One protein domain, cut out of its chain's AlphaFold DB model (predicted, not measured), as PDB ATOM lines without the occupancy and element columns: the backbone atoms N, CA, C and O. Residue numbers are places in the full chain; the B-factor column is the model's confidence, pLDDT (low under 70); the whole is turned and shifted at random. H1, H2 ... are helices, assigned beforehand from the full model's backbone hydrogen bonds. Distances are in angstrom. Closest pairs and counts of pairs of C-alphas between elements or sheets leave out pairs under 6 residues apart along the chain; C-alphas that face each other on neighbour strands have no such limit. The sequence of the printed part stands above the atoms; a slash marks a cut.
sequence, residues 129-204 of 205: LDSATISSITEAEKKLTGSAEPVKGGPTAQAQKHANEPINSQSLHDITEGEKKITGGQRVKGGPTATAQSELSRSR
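What this domain is: This is residues 129 to 204 of the 205 residues of an uncharacterized protein of Pestalotiopsis fici (strain W106-1 / CGMCC3.15140) (UniProt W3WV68). Four helices stand at the four corners of a small, well-packed block, seen along its longest axis in the ring order H1, H2, H3, H4, with H4 packing on H1 to close the ring. H1 and H3, on one diagonal, run the same way, and H2 and H4, on the other, run roughly back; H1, H3 and H4 form a bundle, helices roughly side by side, and the shorter H2 packs on both H1 and H3. The printed part has 76 residues, with four named helices in the order H1, H2, H3, H4 and no named strand; the class is all helix, with 48 residues in the helices. It is compact, with a radius of gyration of the C-alphas of 10.8 A, and spans 30 by 21 by 18 A.

How they stand to each other: H1, residues 131 to 145, and H2, residues 155 to 161, form a helical hairpin and touch at a shallow tilt of 28 degrees, opposite ways; their closest C-alphas, of Thr 138 and Thr 156, are 5.3 A apart. H2 and H3, residues 169 to 183, form a second helical hairpin at a steep tilt of 39 degrees, and their closest C-alphas, of Pro 155 and Gly 178, are 4.1 A apart. H3 and H4, residues 192 to 202, form a third at a shallow tilt of 31 degrees, with the C-alphas of Thr 176 and Thr 193 closest at 5.6 A. H1 and H4 touch and run opposite ways at a tilt of 36 degrees, only just steep; their closest C-alphas, of Ile 137 and Pro 192, are 4.8 A apart. H2 and H4 only just touch, with 3 pairs of C-alphas within 8 A, the closest being Pro 155 and Pro 192 at 6.3 A. H1 and H3 are close but not clearly touching, the same way at a shallow tilt of 26 degrees, with the C-alphas of Thr 145 and Ile 182 closest at 7.3 A. In H1, H2 and H4 every O i to N i+4 pair is within hydrogen-bond range; in H3 10 of 11 are.

Where its parts are: H1 begins with C-alpha 131 at (-26.972, -39.605, 22.770) and measures 20.6 A from first to last C-alpha. H2, residues 155 to 161, measures 10.1 A. H3, residues 169 to 183, measures 20.6 A and begins with C-alpha 169 at (-25.395, -40.357, 41.743). H4 measures 15.4 A and ends with C-alpha 202 at (-29.389, -27.621, 33.061).

The domain as a whole: The two C-alphas farthest apart, of Ser 147 and Arg 204, are 31.7 A apart. The printed part has no cut, and its three links, of 9, 7 and 8 residues, are short but not tight. The mean pLDDT of the printed part is 89.3, and no printed residue of the model is under 70.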
ATOM      1  N   LEU A 129     -28.768 -39.707  30.315       86.19
ATOM      2  CA  LEU A 129     -27.600 -40.065  29.515       86.19
ATOM      3  C   LEU A 129     -28.032 -40.456  28.100       86.19
ATOM      4  O   LEU A 129     -27.864 -41.588  27.649       86.19
ATOM      5  N   ASP A 130     -28.639 -39.501  27.407       86.94
ATOM      6  CA  ASP A 130     -29.012 -39.629  26.009       86.94
ATOM      7  C   ASP A 130     -27.796 -39.479  25.080       86.94
ATOM      8  O   ASP A 130     -26.669 -39.179  25.487       86.94
ATOM      9  N   SER A 131     -28.025 -39.699  23.786       87.50
ATOM     10  CA  SER A 131     -26.972 -39.605  22.770       87.50
ATOM     11  C   SER A 131     -26.277 -38.236  22.737       87.50
ATOM     12  O   SER A 131     -25.066 -38.177  22.509       87.50
ATOM     13  N   ALA A 132     -26.996 -37.142  23.007       84.19
ATOM     14  CA  ALA A 132     -26.449 -35.788  23.012       84.19
ATOM     15  C   ALA A 132     -25.541 -35.545  24.229       84.19
ATOM     16  O   ALA A 132     -24.446 -34.980  24.096       84.19
ATOM     17  N   THR A 133     -25.962 -36.024  25.396       88.44
ATOM     18  CA  THR A 133     -25.205 -35.974  26.649       88.44
ATOM     19  C   THR A 133     -23.947 -36.824  26.549       88.44
ATOM     20  O   THR A 133     -22.848 -36.324  26.792       88.44
ATOM     21  N   ILE A 134     -24.075 -38.078  26.099       91.38
ATOM     22  CA  ILE A 134     -22.936 -38.986  25.891       91.38
ATOM     23  C   ILE A 134     -21.948 -38.375  24.898       91.38
ATOM     24  O   ILE A 134     -20.754 -38.343  25.180       91.38
ATOM     25  N   SER A 135     -22.426 -37.808  23.786       91.81
ATOM     26  CA  SER A 135     -21.555 -37.134  22.815       91.81
ATOM     27  C   SER A 135     -20.786 -35.969  23.443       91.81
ATOM     28  O   SER A 135     -19.597 -35.801  23.185       91.81
ATOM     29  N   SER A 136     -21.426 -35.193  24.318       90.31
ATOM     30  CA  SER A 136     -20.784 -34.065  25.005       90.31
ATOM     31  C   SER A 136     -19.737 -34.532  26.028       90.31
ATOM     32  O   SER A 136     -18.656 -33.949  26.117       90.31
ATOM     33  N   ILE A 137     -20.010 -35.626  26.748       92.00
ATOM     34  CA  ILE A 137     -19.038 -36.302  27.626       92.00
ATOM     35  C   ILE A 137     -17.846 -36.803  26.802       92.00
ATOM     36  O   ILE A 137     -16.696 -36.599  27.190       92.00
ATOM     37  N   THR A 138     -18.106 -37.395  25.638       93.06
ATOM     38  CA  THR A 138     -17.073 -37.852  24.706       93.06
ATOM     39  C   THR A 138     -16.212 -36.714  24.189       93.06
ATOM     40  O   THR A 138     -14.991 -36.830  24.181       93.06
ATOM     41  N   GLU A 139     -16.803 -35.591  23.792       91.44
ATOM     42  CA  GLU A 139     -16.044 -34.405  23.392       91.44
ATOM     43  C   GLU A 139     -15.137 -33.902  24.523       91.44
ATOM     44  O   GLU A 139     -13.985 -33.541  24.273       91.44
ATOM     45  N   ALA A 140     -15.626 -33.895  25.767       91.44
ATOM     46  CA  ALA A 140     -14.825 -33.521  26.930       91.44
ATOM     47  C   ALA A 140     -13.674 -34.511  27.180       91.44
ATOM     48  O   ALA A 140     -12.562 -34.094  27.493       91.44
ATOM     49  N   GLU A 141     -13.904 -35.812  26.989       92.44
ATOM     50  CA  GLU A 141     -12.871 -36.840  27.139       92.44
ATOM     51  C   GLU A 141     -11.783 -36.716  26.073       92.44
ATOM     52  O   GLU A 141     -10.595 -36.782  26.392       92.44
ATOM     53  N   LYS A 142     -12.167 -36.484  24.816       92.00
ATOM     54  CA  LYS A 142     -11.216 -36.256  23.719       92.00
ATOM     55  C   LYS A 142     -10.355 -35.026  23.976       92.00
ATOM     56  O   LYS A 142      -9.145 -35.073  23.788       92.00
ATOM     57  N   LYS A 143     -10.955 -33.937  24.467       90.00
ATOM     58  CA  LYS A 143     -10.218 -32.725  24.866       90.00
ATOM     59  C   LYS A 143      -9.234 -32.993  26.001       90.00
ATOM     60  O   LYS A 143      -8.168 -32.390  26.028       90.00
ATOM     61  N   LEU A 144      -9.599 -33.874  26.929       88.00
ATOM     62  CA  LEU A 144      -8.788 -34.192  28.098       88.00
ATOM     63  C   LEU A 144      -7.628 -35.143  27.772       88.00
ATOM     64  O   LEU A 144      -6.527 -34.956  28.277       88.00
ATOM     65  N   THR A 145      -7.866 -36.153  26.938       87.38
ATOM     66  CA  THR A 145      -6.865 -37.177  26.585       87.38
ATOM     67  C   THR A 145      -6.036 -36.821  25.355       87.38
ATOM     68  O   THR A 145      -4.964 -37.384  25.161       87.38
ATOM     69  N   GLY A 146      -6.528 -35.917  24.503       86.19
ATOM     70  CA  GLY A 146      -5.949 -35.629  23.190       86.19
ATOM     71  C   GLY A 146      -6.190 -36.729  22.148       86.19
ATOM     72  O   GLY A 146      -5.759 -36.586  21.004       86.19
ATOM     73  N   SER A 147      -6.884 -37.812  22.510       83.44
ATOM     74  CA  SER A 147      -7.167 -38.936  21.617       83.44
ATOM     75  C   SER A 147      -8.369 -38.653  20.717       83.44
ATOM     76  O   SER A 147      -9.367 -38.064  21.136       83.44
ATOM     77  N   ALA A 148      -8.305 -39.126  19.470       80.94
ATOM     78  CA  ALA A 148      -9.430 -39.041  18.534       80.94
ATOM     79  C   ALA A 148     -10.602 -39.956  18.935       80.94
ATOM     80  O   ALA A 148     -11.756 -39.676  18.587       80.94
ATOM     81  N   GLU A 149     -10.314 -41.017  19.687       85.81
ATOM     82  CA  GLU A 149     -11.272 -42.024  20.141       85.81
ATOM     83  C   GLU A 149     -11.433 -42.016  21.668       85.81
ATOM     84  O   GLU A 149     -10.488 -41.663  22.380       85.81
ATOM     85  N   PRO A 150     -12.615 -42.405  22.188       88.69
ATOM     86  CA  PRO A 150     -12.813 -42.607  23.619       88.69
ATOM     87  C   PRO A 150     -11.889 -43.701  24.160       88.69
ATOM     88  O   PRO A 150     -11.691 -44.739  23.526       88.69
ATOM     89  N   VAL A 151     -11.357 -43.507  25.362       88.81
ATOM     90  CA  VAL A 151     -10.471 -44.479  25.999       88.81
ATOM     91  C   VAL A 151     -11.289 -45.639  26.555       88.81
ATOM     92  O   VAL A 151     -12.331 -45.471  27.196       88.81
ATOM     93  N   LYS A 152     -10.793 -46.862  26.350       88.12
ATOM     94  CA  LYS A 152     -11.426 -48.071  26.881       88.12
ATOM     95  C   LYS A 152     -11.513 -48.005  28.410       88.12
ATOM     96  O   LYS A 152     -10.501 -47.962  29.101       88.12
ATOM     97  N   GLY A 153     -12.738 -48.045  28.935       88.38
ATOM     98  CA  GLY A 153     -12.999 -47.934  30.376       88.38
ATOM     99  C   GLY A 153     -12.897 -46.511  30.936       88.38
ATOM    100  O   GLY A 153     -12.991 -46.350  32.155       88.38
ATOM    101  N   GLY A 154     -12.723 -45.515  30.064       92.69
ATOM    102  CA  GLY A 154     -12.788 -44.095  30.378       92.69
ATOM    103  C   GLY A 154     -14.220 -43.602  30.625       92.69
ATOM    104  O   GLY A 154     -15.171 -44.392  30.630       92.69
ATOM    105  N   PRO A 155     -14.400 -42.294  30.847       94.31
ATOM    106  CA  PRO A 155     -15.680 -41.717  31.242       94.31
ATOM    107  C   PRO A 155     -16.786 -41.911  30.198       94.31
ATOM    108  O   PRO A 155     -17.914 -42.211  30.581       94.31
ATOM    109  N   THR A 156     -16.491 -41.837  28.896       94.62
ATOM    110  CA  THR A 156     -17.465 -42.147  27.834       94.62
ATOM    111  C   THR A 156     -17.943 -43.584  27.922       94.62
ATOM    112  O   THR A 156     -19.140 -43.834  27.848       94.62
ATOM    113  N   ALA A 157     -17.023 -44.535  28.102       94.56
ATOM    114  CA  ALA A 157     -17.382 -45.946  28.187       94.56
ATOM    115  C   ALA A 157     -18.295 -46.215  29.393       94.56
ATOM    116  O   ALA A 157     -19.172 -47.069  29.319       94.56
ATOM    117  N   GLN A 158     -18.112 -45.481  30.493       94.81
ATOM    118  CA  GLN A 158     -18.988 -45.571  31.662       94.81
ATOM    119  C   GLN A 158     -20.334 -44.883  31.414       94.81
ATOM    120  O   GLN A 158     -21.367 -45.471  31.707       94.81
ATOM    121  N   ALA A 159     -20.352 -43.703  30.786       93.69
ATOM    122  CA  ALA A 159     -21.592 -43.029  30.399       93.69
ATOM    123  C   ALA A 159     -22.450 -43.891  29.457       93.69
ATOM    124  O   ALA A 159     -23.664 -43.963  29.610       93.69
ATOM    125  N   GLN A 160     -21.814 -44.600  28.522       93.62
ATOM    126  CA  GLN A 160     -22.491 -45.504  27.591       93.62
ATOM    127  C   GLN A 160     -23.135 -46.716  28.273       93.62
ATOM    128  O   GLN A 160     -24.142 -47.210  27.773       93.62
ATOM    129  N   LYS A 161     -22.607 -47.194  29.408       92.69
ATOM    130  CA  LYS A 161     -23.242 -48.291  30.165       92.69
ATOM    131  C   LYS A 161     -24.585 -47.896  30.765       92.69
ATOM    132  O   LYS A 161     -25.428 -48.759  30.948       92.69
ATOM    133  N   HIS A 162     -24.757 -46.608  31.034       91.81
ATOM    134  CA  HIS A 162     -25.978 -46.019  31.566       91.81
ATOM    135  C   HIS A 162     -26.773 -45.292  30.473       91.81
ATOM    136  O   HIS A 162     -27.516 -44.355  30.755       91.81
ATOM    137  N   ALA A 163     -26.587 -45.659  29.201       89.94
ATOM    138  CA  ALA A 163     -27.261 -44.985  28.102       89.94
ATOM    139  C   ALA A 163     -28.788 -45.071  28.245       89.94
ATOM    140  O   ALA A 163     -29.346 -46.143  28.478       89.94
ATOM    141  N   ASN A 164     -29.459 -43.939  28.034       80.12
ATOM    142  CA  ASN A 164     -30.900 -43.745  28.225       80.12
ATOM    143  C   ASN A 164     -31.385 -43.864  29.681       80.12
ATOM    144  O   ASN A 164     -32.592 -43.869  29.918       80.12
ATOM    145  N   GLU A 165     -30.485 -43.916  30.663       83.25
ATOM    146  CA  GLU A 165     -30.852 -43.819  32.075       83.25
ATOM    147  C   GLU A 165     -30.843 -42.352  32.542       83.25
ATOM    148  O   GLU A 165     -30.084 -41.531  32.013       83.25
ATOM    149  N   PRO A 166     -31.650 -41.986  33.553       86.38
ATOM    150  CA  PRO A 166     -31.541 -40.685  34.205       86.38
ATOM    151  C   PRO A 166     -30.151 -40.464  34.817       86.38
ATOM    152  O   PRO A 166     -29.599 -41.358  35.464       86.38
ATOM    153  N   ILE A 167     -29.610 -39.248  34.695       89.12
ATOM    154  CA  ILE A 167     -28.353 -38.873  35.349       89.12
ATOM    155  C   ILE A 167     -28.587 -38.857  36.866       89.12
ATOM    156  O   ILE A 167     -29.341 -38.047  37.408       89.12
ATOM    157  N   ASN A 168     -27.915 -39.765  37.563       90.31
ATOM    158  CA  ASN A 168     -28.059 -40.006  38.995       90.31
ATOM    159  C   ASN A 168     -26.682 -40.112  39.675       90.31
ATOM    160  O   ASN A 168     -25.636 -40.025  39.033       90.31
ATOM    161  N   SER A 169     -26.662 -40.281  41.000       92.12
ATOM    162  CA  SER A 169     -25.395 -40.357  41.743       92.12
ATOM    163  C   SER A 169     -24.518 -41.535  41.309       92.12
ATOM    164  O   SER A 169     -23.296 -41.413  41.362       92.12
ATOM    165  N   GLN A 170     -25.122 -42.652  40.892       92.44
ATOM    166  CA  GLN A 170     -24.396 -43.856  40.494       92.44
ATOM    167  C   GLN A 170     -23.688 -43.647  39.153       92.44
ATOM    168  O   GLN A 170     -22.471 -43.761  39.075       92.44
ATOM    169  N   SER A 171     -24.423 -43.216  38.131       92.94
ATOM    170  CA  SER A 171     -23.856 -42.899  36.816       92.94
ATOM    171  C   SER A 171     -22.786 -41.804  36.893       92.94
ATOM    172  O   SER A 171     -21.726 -41.934  36.282       92.94
ATOM    173  N   LEU A 172     -22.989 -40.754  37.700       93.19
ATOM    174  CA  LEU A 172     -21.957 -39.738  37.941       93.19
ATOM    175  C   LEU A 172     -20.716 -40.315  38.633       93.19
ATOM    176  O   LEU A 172     -19.601 -39.889  38.323       93.19
ATOM    177  N   HIS A 173     -20.888 -41.254  39.565       94.62
ATOM    178  CA  HIS A 173     -19.776 -41.944  40.213       94.62
ATOM    179  C   HIS A 173     -18.994 -42.789  39.204       94.62
ATOM    180  O   HIS A 173     -17.784 -42.614  39.085       94.62
ATOM    181  N   ASP A 174     -19.671 -43.602  38.397       94.75
ATOM    182  CA  ASP A 174     -19.027 -44.470  37.411       94.75
ATOM    183  C   ASP A 174     -18.296 -43.663  36.325       94.75
ATOM    184  O   ASP A 174     -17.150 -43.969  35.986       94.75
ATOM    185  N   ILE A 175     -18.893 -42.563  35.851       93.38
ATOM    186  CA  ILE A 175     -18.233 -41.601  34.951       93.38
ATOM    187  C   ILE A 175     -16.993 -40.993  35.621       93.38
ATOM    188  O   ILE A 175     -15.941 -40.897  34.987       93.38
ATOM    189  N   THR A 176     -17.080 -40.641  36.908       94.00
ATOM    190  CA  THR A 176     -15.942 -40.105  37.672       94.00
ATOM    191  C   THR A 176     -14.806 -41.112  37.777       94.00
ATOM    192  O   THR A 176     -13.646 -40.747  37.595       94.00
ATOM    193  N   GLU A 177     -15.107 -42.373  38.072       94.19
ATOM    194  CA  GLU A 177     -14.095 -43.425  38.165       94.19
ATOM    195  C   GLU A 177     -13.455 -43.701  36.798       94.19
ATOM    196  O   GLU A 177     -12.247 -43.927  36.714       94.19
ATOM    197  N   GLY A 178     -14.226 -43.604  35.712       93.25
ATOM    198  CA  GLY A 178     -13.692 -43.604  34.349       93.25
ATOM    199  C   GLY A 178     -12.734 -42.439  34.094       93.25
ATOM    200  O   GLY A 178     -11.641 -42.648  33.573       93.25
ATOM    201  N   GLU A 179     -13.105 -41.222  34.495       93.62
ATOM    202  CA  GLU A 179     -12.254 -40.033  34.364       93.62
ATOM    203  C   GLU A 179     -10.952 -40.179  35.158       93.62
ATOM    204  O   GLU A 179      -9.870 -39.966  34.618       93.62
ATOM    205  N   LYS A 180     -11.025 -40.634  36.411       91.31
ATOM    206  CA  LYS A 180      -9.842 -40.868  37.249       91.31
ATOM    207  C   LYS A 180      -8.863 -41.859  36.626       91.31
ATOM    208  O   LYS A 180      -7.656 -41.688  36.772       91.31
ATOM    209  N   LYS A 181      -9.350 -42.883  35.921       90.31
ATOM    210  CA  LYS A 181      -8.476 -43.856  35.243       90.31
ATOM    211  C   LYS A 181      -7.624 -43.221  34.149       90.31
ATOM    212  O   LYS A 181      -6.499 -43.664  33.950       90.31
ATOM    213  N   ILE A 182      -8.138 -42.200  33.465       88.75
ATOM    214  CA  ILE A 182      -7.430 -41.538  32.361       88.75
ATOM    215  C   ILE A 182      -6.585 -40.339  32.820       88.75
ATOM    216  O   ILE A 182      -5.629 -39.981  32.144       88.75
ATOM    217  N   THR A 183      -6.890 -39.742  33.974       86.44
ATOM    218  CA  THR A 183      -6.189 -38.565  34.527       86.44
ATOM    219  C   THR A 183      -5.194 -38.895  35.645       86.44
ATOM    220  O   THR A 183      -4.647 -37.984  36.263       86.44
ATOM    221  N   GLY A 184      -4.983 -40.174  35.969       83.62
ATOM    222  CA  GLY A 184      -4.113 -40.574  37.084       83.62
ATOM    223  C   GLY A 184      -4.714 -40.305  38.471       83.62
ATOM    224  O   GLY A 184      -3.987 -40.062  39.428       83.62
ATOM    225  N   GLY A 185      -6.044 -40.335  38.589       82.25
ATOM    226  CA  GLY A 185      -6.771 -40.260  39.860       82.25
ATOM    227  C   GLY A 185      -7.417 -38.908  40.168       82.25
ATOM    228  O   GLY A 185      -8.077 -38.775  41.200       82.25
ATOM    229  N   GLN A 186      -7.271 -37.909  39.297       81.25
ATOM    230  CA  GLN A 186      -7.757 -36.550  39.548       81.25
ATOM    231  C   GLN A 186      -9.016 -36.211  38.748       81.25
ATOM    232  O   GLN A 186      -9.149 -36.561  37.580       81.25
ATOM    233  N   ARG A 187      -9.943 -35.473  39.360       84.50
ATOM    234  CA  ARG A 187     -11.053 -34.861  38.616       84.50
ATOM    235  C   ARG A 187     -10.557 -33.578  37.973       84.50
ATOM    236  O   ARG A 187      -9.934 -32.756  38.646       84.50
ATOM    237  N   VAL A 188     -10.861 -33.390  36.699       86.94
ATOM    238  CA  VAL A 188     -10.422 -32.230  35.933       86.94
ATOM    239  C   VAL A 188     -11.564 -31.232  35.818       86.94
ATOM    240  O   VAL A 188     -12.720 -31.565  35.547       86.94
ATOM    241  N   LYS A 189     -11.239 -29.955  36.031       84.44
ATOM    242  CA  LYS A 189     -12.201 -28.867  35.857       84.44
ATOM    243  C   LYS A 189     -12.624 -28.796  34.389       84.44
ATOM    244  O   LYS A 189     -11.782 -28.659  33.511       84.44
ATOM    245  N   GLY A 190     -13.931 -28.861  34.138       86.12
ATOM    246  CA  GLY A 190     -14.465 -28.929  32.773       86.12
ATOM    247  C   GLY A 190     -14.272 -30.293  32.102       86.12
ATOM    248  O   GLY A 190     -14.468 -30.404  30.895       86.12
ATOM    249  N   GLY A 191     -13.888 -31.318  32.867       91.38
ATOM    250  CA  GLY A 191     -13.769 -32.682  32.381       91.38
ATOM    251  C   GLY A 191     -15.121 -33.357  32.102       91.38
ATOM    252  O   GLY A 191     -16.195 -32.756  32.261       91.38
ATOM    253  N   PRO A 192     -15.081 -34.635  31.705       93.00
ATOM    254  CA  PRO A 192     -16.259 -35.449  31.407       93.00
ATOM    255  C   PRO A 192     -17.291 -35.472  32.539       93.00
ATOM    256  O   PRO A 192     -18.482 -35.288  32.290       93.00
ATOM    257  N   THR A 193     -16.851 -35.584  33.796       93.69
ATOM    258  CA  THR A 193     -17.774 -35.548  34.936       93.69
ATOM    259  C   THR A 193     -18.433 -34.186  35.116       93.69
ATOM    260  O   THR A 193     -19.638 -34.109  35.341       93.69
ATOM    261  N   ALA A 194     -17.658 -33.104  35.014       93.00
ATOM    262  CA  ALA A 194     -18.193 -31.750  35.135       93.00
ATOM    263  C   ALA A 194     -19.226 -31.467  34.034       93.00
ATOM    264  O   ALA A 194     -20.219 -30.781  34.276       93.00
ATOM    265  N   THR A 195     -19.022 -32.040  32.846       92.31
ATOM    266  CA  THR A 195     -19.984 -31.990  31.741       92.31
ATOM    267  C   THR A 195     -21.272 -32.719  32.116       92.31
ATOM    268  O   THR A 195     -22.323 -32.093  32.107       92.31
ATOM    269  N   ALA A 196     -21.206 -33.979  32.561       90.94
ATOM    270  CA  ALA A 196     -22.391 -34.733  32.991       90.94
ATOM    271  C   ALA A 196     -23.168 -34.032  34.126       90.94
ATOM    272  O   ALA A 196     -24.396 -33.970  34.110       90.94
ATOM    273  N   GLN A 197     -22.456 -33.446  35.091       91.88
ATOM    274  CA  GLN A 197     -23.071 -32.645  36.151       91.88
ATOM    275  C   GLN A 197     -23.741 -31.382  35.607       91.88
ATOM    276  O   GLN A 197     -24.832 -31.039  36.051       91.88
ATOM    277  N   SER A 198     -23.115 -30.706  34.642       90.06
ATOM    278  CA  SER A 198     -23.689 -29.516  34.006       90.06
ATOM    279  C   SER A 198     -24.982 -29.847  33.266       90.06
ATOM    280  O   SER A 198     -25.940 -29.091  33.364       90.06
ATOM    281  N   GLU A 199     -25.035 -30.986  32.576       86.81
ATOM    282  CA  GLU A 199     -26.240 -31.465  31.889       86.81
ATOM    283  C   GLU A 199     -27.380 -31.739  32.882       86.81
ATOM    284  O   GLU A 199     -28.504 -31.288  32.665       86.81
ATOM    285  N   LEU A 200     -27.082 -32.359  34.032       88.31
ATOM    286  CA  LEU A 200     -28.053 -32.538  35.118       88.31
ATOM    287  C   LEU A 200     -28.503 -31.209  35.747       88.31
ATOM    288  O   LEU A 200     -29.657 -31.061  36.138       88.31
ATOM    289  N   SER A 201     -27.603 -30.234  35.897       86.38
ATOM    290  CA  SER A 201     -27.973 -28.909  36.403       86.38
ATOM    291  C   SER A 201     -28.886 -28.175  35.424       86.38
ATOM    292  O   SER A 201     -29.877 -27.594  35.855       86.38
ATOM    293  N   ARG A 202     -28.587 -28.245  34.122       80.62
ATOM    294  CA  ARG A 202     -29.389 -27.621  33.061       80.62
ATOM    295  C   ARG A 202     -30.745 -28.280  32.868       80.62
ATOM    296  O   ARG A 202     -31.686 -27.601  32.494       80.62
ATOM    297  N   SER A 203     -30.865 -29.576  33.144       76.81
ATOM    298  CA  SER A 203     -32.164 -30.251  33.097       76.81
ATOM    299  C   SER A 203     -33.076 -29.874  34.269       76.81
ATOM    300  O   SER A 203     -34.252 -30.220  34.265       76.81
ATOM    301  N   ARG A 204     -32.531 -29.241  35.318       76.62
ATOM    302  CA  ARG A 204     -33.265 -28.823  36.525       76.62
ATOM    303  C   ARG A 204     -33.567 -27.321  36.567       76.62
ATOM    304  O   ARG A 204     -34.266 -26.897  37.485       76.62
TER     305      ARG A 204